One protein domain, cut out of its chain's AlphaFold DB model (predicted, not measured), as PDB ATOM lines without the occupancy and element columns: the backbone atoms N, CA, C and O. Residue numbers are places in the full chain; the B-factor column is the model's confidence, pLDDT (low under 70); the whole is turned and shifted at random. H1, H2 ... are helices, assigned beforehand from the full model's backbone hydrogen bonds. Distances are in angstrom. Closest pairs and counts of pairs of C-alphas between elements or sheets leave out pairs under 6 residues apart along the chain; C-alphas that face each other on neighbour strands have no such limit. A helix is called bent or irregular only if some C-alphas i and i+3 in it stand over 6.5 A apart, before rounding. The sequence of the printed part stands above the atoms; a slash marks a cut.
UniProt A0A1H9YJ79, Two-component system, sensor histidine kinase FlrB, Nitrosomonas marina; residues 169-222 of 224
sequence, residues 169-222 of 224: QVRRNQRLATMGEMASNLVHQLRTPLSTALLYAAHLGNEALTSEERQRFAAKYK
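What this domain is: This is residues 169 to 222 of the 224 residues of the protein "Two-component system, sensor histidine kinase FlrB" of Nitrosomonas marina (UniProt A0A1H9YJ79). One long helix, H1, makes most of the length of a hook-shaped model. At its far end a short link turns the chain round, and the short helix H2 folds back near the last part of H1. Residues 169 to 199 of H1 stick out as a long free arm. The printed part has 54 residues with two named helices, H1 then H2, and no named strand; its class is all helix. The whole is extended, with a radius of gyration of the C-alphas of 19.4 A, and the C-alphas span 62 by 21 by 7 A.

Where its parts are: H1, residues 169 to 204, is the longest helix, with 36 residues and 51.8 A from first to last C-alpha. It begins at C-alpha 169, at (-34.471, -22.822, -16.084), and ends at C-alpha 204, at (-57.941, -50.110, -53.397). H2, residues 211 to 220, measures 15.1 A and ends at C-alpha 220, at (-46.841, -57.964, -49.545).

How they stand to each other: H1 and H2 are near each other, with 5 pairs of C-alphas within 10 A, no pair within 8 A and a closest distance of 8.3 A. Residues 205 to 213, of which 211 to 213 belong to H2, stand free. In H2 every O i to N i+4 pair is within hydrogen-bond range, and in H1 30 of 32 are. Neither helix is bent or irregular.

The domain as a whole: The C-alphas of Gln 169 and Ser 211, the two farthest apart, are 61.7 A apart. The printed part has no cut, and the link from H1 to H2, 6 residues, is short. The mean pLDDT of the printed part is 70.0; residue 170, residue 200 and residues 203 to 222 are under 70.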
ATOM      1  N   GLN A 169     -33.935 -23.229 -14.780       77.50
ATOM      2  CA  GLN A 169     -34.471 -22.822 -16.084       77.50
ATOM      3  C   GLN A 169     -33.786 -23.558 -17.240       77.50
ATOM      4  O   GLN A 169     -34.467 -24.072 -18.133       77.50
ATOM      5  N   VAL A 170     -32.455 -23.673 -17.205       66.94
ATOM      6  CA  VAL A 170     -31.691 -24.443 -18.197       66.94
ATOM      7  C   VAL A 170     -32.118 -25.910 -18.181       66.94
ATOM      8  O   VAL A 170     -32.442 -26.459 -19.236       66.94
ATOM      9  N   ARG A 171     -32.214 -26.542 -17.002       73.56
ATOM     10  CA  ARG A 171     -32.684 -27.935 -16.876       73.56
ATOM     11  C   ARG A 171     -34.079 -28.136 -17.457       73.56
ATOM     12  O   ARG A 171     -34.321 -29.131 -18.143       73.56
ATOM     13  N   ARG A 172     -34.998 -27.205 -17.202       82.94
ATOM     14  CA  ARG A 172     -36.361 -27.253 -17.738       82.94
ATOM     15  C   ARG A 172     -36.371 -27.153 -19.263       82.94
ATOM     16  O   ARG A 172     -37.031 -27.965 -19.909       82.94
ATOM     17  N   ASN A 173     -35.624 -26.211 -19.832       77.56
ATOM     18  CA  ASN A 173     -35.530 -26.045 -21.282       77.56
ATOM     19  C   ASN A 173     -34.888 -27.262 -21.957       77.56
ATOM     20  O   ASN A 173     -35.390 -27.711 -22.983       77.56
ATOM     21  N   GLN A 174     -33.854 -27.849 -21.347       72.50
ATOM     22  CA  GLN A 174     -33.232 -29.078 -21.841       72.50
ATOM     23  C   GLN A 174     -34.256 -30.221 -21.920       72.50
ATOM     24  O   GLN A 174     -34.372 -30.875 -22.952       72.50
ATOM     25  N   ARG A 175     -35.051 -30.423 -20.856       81.12
ATOM     26  CA  ARG A 175     -36.113 -31.445 -20.831       81.12
ATOM     27  C   ARG A 175     -37.145 -31.220 -21.938       81.12
ATOM     28  O   ARG A 175     -37.516 -32.174 -22.615       81.12
ATOM     29  N   LEU A 176     -37.582 -29.976 -22.143       82.88
ATOM     30  CA  LEU A 176     -38.536 -29.630 -23.203       82.88
ATOM     31  C   LEU A 176     -37.953 -29.853 -24.602       82.88
ATOM     32  O   LEU A 176     -38.645 -30.389 -25.463       82.88
ATOM     33  N   ALA A 177     -36.688 -29.491 -24.825       74.19
ATOM     34  CA  ALA A 177     -36.008 -29.705 -26.098       74.19
ATOM     35  C   ALA A 177     -35.896 -31.201 -26.427       74.19
ATOM     36  O   ALA A 177     -36.284 -31.616 -27.516       74.19
ATOM     37  N   THR A 178     -35.466 -32.024 -25.463       74.94
ATOM     38  CA  THR A 178     -35.406 -33.485 -25.625       74.94
ATOM     39  C   THR A 178     -36.786 -34.079 -25.913       74.94
ATOM     40  O   THR A 178     -36.923 -34.920 -26.799       74.94
ATOM     41  N   MET A 179     -37.835 -33.620 -25.222       78.94
ATOM     42  CA  MET A 179     -39.209 -34.048 -25.511       78.94
ATOM     43  C   MET A 179     -39.664 -33.625 -26.912       78.94
ATOM     44  O   MET A 179     -40.313 -34.412 -27.592       78.94
ATOM     45  N   GLY A 180     -39.320 -32.417 -27.359       78.94
ATOM     46  CA  GLY A 180     -39.642 -31.920 -28.697       78.94
ATOM     47  C   GLY A 180     -38.949 -32.713 -29.804       78.94
ATOM     48  O   GLY A 180     -39.579 -33.052 -30.803       78.94
ATOM     49  N   GLU A 181     -37.684 -33.075 -29.607       75.25
ATOM     50  CA  GLU A 181     -36.932 -33.923 -30.534       75.25
ATOM     51  C   GLU A 181     -37.522 -35.339 -30.602       75.25
ATOM     52  O   GLU A 181     -37.782 -35.857 -31.690       75.25
ATOM     53  N   MET A 182     -37.840 -35.934 -29.448       75.25
ATOM     54  CA  MET A 182     -38.513 -37.234 -29.388       75.25
ATOM     55  C   MET A 182     -39.911 -37.189 -30.018       75.25
ATOM     56  O   MET A 182     -40.267 -38.101 -30.761       75.25
ATOM     57  N   ALA A 183     -40.689 -36.129 -29.780       75.00
ATOM     58  CA  ALA A 183     -42.012 -35.941 -30.372       75.00
ATOM     59  C   ALA A 183     -41.938 -35.733 -31.890       75.00
ATOM     60  O   ALA A 183     -42.728 -36.321 -32.621       75.00
ATOM     61  N   SER A 184     -40.969 -34.951 -32.377       79.00
ATOM     62  CA  SER A 184     -40.718 -34.764 -33.809       79.00
ATOM     63  C   SER A 184     -40.359 -36.092 -34.481       79.00
ATOM     64  O   SER A 184     -40.969 -36.469 -35.484       79.00
ATOM     65  N   ASN A 185     -39.461 -36.874 -33.872       76.31
ATOM     66  CA  ASN A 185     -39.140 -38.222 -34.339       76.31
ATOM     67  C   ASN A 185     -40.373 -39.137 -34.346       76.31
ATOM     68  O   ASN A 185     -40.584 -39.857 -35.321       76.31
ATOM     69  N   LEU A 186     -41.224 -39.072 -33.317       80.69
ATOM     70  CA  LEU A 186     -42.466 -39.848 -33.254       80.69
ATOM     71  C   LEU A 186     -43.450 -39.449 -34.367       80.69
ATOM     72  O   LEU A 186     -44.025 -40.308 -35.031       80.69
ATOM     73  N   VAL A 187     -43.619 -38.147 -34.620       83.19
ATOM     74  CA  VAL A 187     -44.472 -37.615 -35.697       83.19
ATOM     75  C   VAL A 187     -43.971 -38.080 -37.061       83.19
ATOM     76  O   VAL A 187     -44.760 -38.540 -37.889       83.19
ATOM     77  N   HIS A 188     -42.659 -38.015 -37.296       81.50
ATOM     78  CA  HIS A 188     -42.059 -38.529 -38.522       81.50
ATOM     79  C   HIS A 188     -42.263 -40.046 -38.669       81.50
ATOM     80  O   HIS A 188     -42.612 -40.504 -39.759       81.50
ATOM     81  N   GLN A 189     -42.136 -40.818 -37.584       84.25
ATOM     82  CA  GLN A 189     -42.371 -42.266 -37.586       84.25
ATOM     83  C   GLN A 189     -43.836 -42.653 -37.806       84.25
ATOM     84  O   GLN A 189     -44.086 -43.686 -38.414       84.25
ATOM     85  N   LEU A 190     -44.803 -41.837 -37.374       78.06
ATOM     86  CA  LEU A 190     -46.231 -42.068 -37.623       78.06
ATOM     87  C   LEU A 190     -46.655 -41.664 -39.041       78.06
ATOM     88  O   LEU A 190     -47.507 -42.318 -39.644       78.06
ATOM     89  N   ARG A 191     -46.052 -40.611 -39.608       77.50
ATOM     90  CA  ARG A 191     -46.402 -40.098 -40.942       77.50
ATOM     91  C   ARG A 191     -46.179 -41.136 -42.037       77.50
ATOM     92  O   ARG A 191     -47.023 -41.260 -42.921       77.50
ATOM     93  N   THR A 192     -45.079 -41.879 -41.985       81.31
ATOM     94  CA  THR A 192     -44.731 -42.895 -42.991       81.31
ATOM     95  C   THR A 192     -45.765 -44.027 -43.092       81.31
ATOM     96  O   THR A 192     -46.378 -44.137 -44.153       81.31
ATOM     97  N   PRO A 193     -46.054 -44.820 -42.039       78.56
ATOM     98  CA  PRO A 193     -47.027 -45.908 -42.118       78.56
ATOM     99  C   PRO A 193     -48.440 -45.402 -42.418       78.56
ATOM    100  O   PRO A 193     -49.170 -46.056 -43.158       78.56
ATOM    101  N   LEU A 194     -48.821 -44.218 -41.922       72.56
ATOM    102  CA  LEU A 194     -50.139 -43.639 -42.191       72.56
ATOM    103  C   LEU A 194     -50.280 -43.185 -43.653       72.56
ATOM    104  O   LEU A 194     -51.313 -43.412 -44.274       72.56
ATOM    105  N   SER A 195     -49.222 -42.605 -44.227       80.44
ATOM    106  CA  SER A 195     -49.182 -42.242 -45.652       80.44
ATOM    107  C   SER A 195     -49.211 -43.491 -46.534       80.44
ATOM    108  O   SER A 195     -49.891 -43.509 -47.555       80.44
ATOM    109  N   THR A 196     -48.519 -44.559 -46.123       81.50
ATOM    110  CA  THR A 196     -48.576 -45.865 -46.786       81.50
ATOM    111  C   THR A 196     -49.982 -46.472 -46.711       81.50
ATOM    112  O   THR A 196     -50.500 -46.916 -47.732       81.50
ATOM    113  N   ALA A 197     -50.636 -46.437 -45.546       77.94
ATOM    114  CA  ALA A 197     -52.007 -46.916 -45.369       77.94
ATOM    115  C   ALA A 197     -53.014 -46.126 -46.223       77.94
ATOM    116  O   ALA A 197     -53.849 -46.727 -46.896       77.94
ATOM    117  N   LEU A 198     -52.895 -44.794 -46.258       79.19
ATOM    118  CA  LEU A 198     -53.723 -43.925 -47.100       79.19
ATOM    119  C   LEU A 198     -53.495 -44.179 -48.596       79.19
ATOM    120  O   LEU A 198     -54.463 -44.271 -49.344       79.19
ATOM    121  N   LEU A 199     -52.241 -44.346 -49.037       75.94
ATOM    122  CA  LEU A 199     -51.919 -44.670 -50.431       75.94
ATOM    123  C   LEU A 199     -52.498 -46.031 -50.842       75.94
ATOM    124  O   LEU A 199     -53.073 -46.153 -51.921       75.94
ATOM    125  N   TYR A 200     -52.391 -47.048 -49.982       68.50
ATOM    126  CA  TYR A 200     -52.989 -48.358 -50.246       68.50
ATOM    127  C   TYR A 200     -54.515 -48.306 -50.288       68.50
ATOM    128  O   TYR A 200     -55.110 -48.911 -51.178       68.50
ATOM    129  N   ALA A 201     -55.155 -47.566 -49.379       73.00
ATOM    130  CA  ALA A 201     -56.600 -47.359 -49.405       73.00
ATOM    131  C   ALA A 201     -57.048 -46.634 -50.687       73.00
ATOM    132  O   ALA A 201     -58.024 -47.040 -51.314       73.00
ATOM    133  N   ALA A 202     -56.298 -45.617 -51.126       70.19
ATOM    134  CA  ALA A 202     -56.553 -44.906 -52.375       70.19
ATOM    135  C   ALA A 202     -56.365 -45.802 -53.613       70.19
ATOM    136  O   ALA A 202     -57.174 -45.743 -54.534       70.19
ATOM    137  N   HIS A 203     -55.349 -46.674 -53.627       64.56
ATOM    138  CA  HIS A 203     -55.208 -47.696 -54.668       64.56
ATOM    139  C   HIS A 203     -56.378 -48.685 -54.654       64.56
ATOM    140  O   HIS A 203     -56.942 -48.953 -55.704       64.56
ATOM    141  N   LEU A 204     -56.801 -49.189 -53.494       64.00
ATOM    142  CA  LEU A 204     -57.941 -50.110 -53.397       64.00
ATOM    143  C   LEU A 204     -59.264 -49.488 -53.877       64.00
ATOM    144  O   LEU A 204     -60.100 -50.209 -54.418       64.00
ATOM    145  N   GLY A 205     -59.435 -48.173 -53.712       60.78
ATOM    146  CA  GLY A 205     -60.575 -47.410 -54.231       60.78
ATOM    147  C   GLY A 205     -60.482 -47.036 -55.716       60.78
ATOM    148  O   GLY A 205     -61.435 -46.481 -56.254       60.78
ATOM    149  N   ASN A 206     -59.363 -47.322 -56.388       60.34
ATOM    150  CA  ASN A 206     -59.192 -47.063 -57.813       60.34
ATOM    151  C   ASN A 206     -59.694 -48.282 -58.614       60.34
ATOM    152  O   ASN A 206     -59.085 -49.354 -58.606       60.34
ATOM    153  N   GLU A 207     -60.830 -48.139 -59.299       55.78
ATOM    154  CA  GLU A 207     -61.552 -49.232 -59.978       55.78
ATOM    155  C   GLU A 207     -60.847 -49.794 -61.234       55.78
ATOM    156  O   GLU A 207     -61.324 -50.757 -61.831       55.78
ATOM    157  N   ALA A 208     -59.682 -49.256 -61.613       54.50
ATOM    158  CA  ALA A 208     -58.920 -49.644 -62.806       54.50
ATOM    159  C   ALA A 208     -57.772 -50.654 -62.561       54.50
ATOM    160  O   ALA A 208     -56.938 -50.850 -63.442       54.50
ATOM    161  N   LEU A 209     -57.687 -51.288 -61.384       54.88
ATOM    162  CA  LEU A 209     -56.616 -52.249 -61.077       54.88
ATOM    163  C   LEU A 209     -56.927 -53.653 -61.606       54.88
ATOM    164  O   LEU A 209     -57.950 -54.255 -61.265       54.88
ATOM    165  N   THR A 210     -56.004 -54.201 -62.394       60.41
ATOM    166  CA  THR A 210     -56.113 -55.562 -62.935       60.41
ATOM    167  C   THR A 210     -55.928 -56.629 -61.846       60.41
ATOM    168  O   THR A 210     -55.279 -56.411 -60.820       60.41
ATOM    169  N   SER A 211     -56.522 -57.814 -62.045       58.12
ATOM    170  CA  SER A 211     -56.553 -58.904 -61.047       58.12
ATOM    171  C   SER A 211     -55.154 -59.346 -60.565       58.12
ATOM    172  O   SER A 211     -54.980 -59.696 -59.396       58.12
ATOM    173  N   GLU A 212     -54.134 -59.255 -61.427       57.62
ATOM    174  CA  GLU A 212     -52.734 -59.560 -61.081       57.62
ATOM    175  C   GLU A 212     -52.111 -58.551 -60.099       57.62
ATOM    176  O   GLU A 212     -51.333 -58.930 -59.218       57.62
ATOM    177  N   GLU A 213     -52.468 -57.267 -60.193       57.91
ATOM    178  CA  GLU A 213     -51.929 -56.214 -59.325       57.91
ATOM    179  C   GLU A 213     -52.503 -56.331 -57.906       57.91
ATOM    180  O   GLU A 213     -51.759 -56.234 -56.925       57.91
ATOM    181  N   ARG A 214     -53.797 -56.668 -57.773       58.34
ATOM    182  CA  ARG A 214     -54.442 -56.942 -56.471       58.34
ATOM    183  C   ARG A 214     -53.792 -58.102 -55.715       58.34
ATOM    184  O   ARG A 214     -53.605 -58.002 -54.502       58.34
ATOM    185  N   GLN A 215     -53.419 -59.185 -56.402       60.91
ATOM    186  CA  GLN A 215     -52.759 -60.330 -55.760       60.91
ATOM    187  C   GLN A 215     -51.338 -60.001 -55.280       60.91
ATOM    188  O   GLN A 215     -50.955 -60.416 -54.183       60.91
ATOM    189  N   ARG A 216     -50.570 -59.205 -56.038       58.56
ATOM    190  CA  ARG A 216     -49.233 -58.748 -55.613       58.56
ATOM    191  C   ARG A 216     -49.284 -57.856 -54.372       58.56
ATOM    192  O   ARG A 216     -48.425 -57.989 -53.500       58.56
ATOM    193  N   PHE A 217     -50.287 -56.986 -54.256       59.38
ATOM    194  CA  PHE A 217     -50.467 -56.142 -53.071       59.38
ATOM    195  C   PHE A 217     -50.891 -56.940 -51.829       59.38
ATOM    196  O   PHE A 217     -50.352 -56.710 -50.749       59.38
ATOM    197  N   ALA A 218     -51.773 -57.934 -51.980       58.00
ATOM    198  CA  ALA A 218     -52.191 -58.806 -50.879       58.00
ATOM    199  C   ALA A 218     -51.048 -59.691 -50.340       58.00
ATOM    200  O   ALA A 218     -50.965 -59.935 -49.136       58.00
ATOM    201  N   ALA A 219     -50.137 -60.145 -51.207       57.28
ATOM    202  CA  ALA A 219     -48.982 -60.944 -50.797       57.28
ATOM    203  C   ALA A 219     -47.972 -60.140 -49.952       57.28
ATOM    204  O   ALA A 219     -47.394 -60.680 -49.011       57.28
ATOM    205  N   LYS A 220     -47.805 -58.841 -50.234       55.66
ATOM    206  CA  LYS A 220     -46.841 -57.964 -49.545       55.66
ATOM    207  C   LYS A 220     -47.254 -57.602 -48.110       55.66
ATOM    208  O   LYS A 220     -46.395 -57.269 -47.304       55.66
ATOM    209  N   TYR A 221     -48.544 -57.714 -47.779       51.50
ATOM    210  CA  TYR A 221     -49.080 -57.540 -46.419       51.50
ATOM    211  C   TYR A 221     -48.873 -58.783 -45.527       51.50
ATOM    212  O   TYR A 221     -49.002 -58.700 -44.314       51.50
ATOM    213  N   LYS A 222     -48.547 -59.950 -46.108       46.12
ATOM    214  CA  LYS A 222     -48.316 -61.212 -45.375       46.12
ATOM    215  C   LYS A 222     -46.855 -61.450 -44.967       46.12
ATOM    216  O   LYS A 222     -46.574 -62.472 -44.349       46.12
TER     217      LYS A 222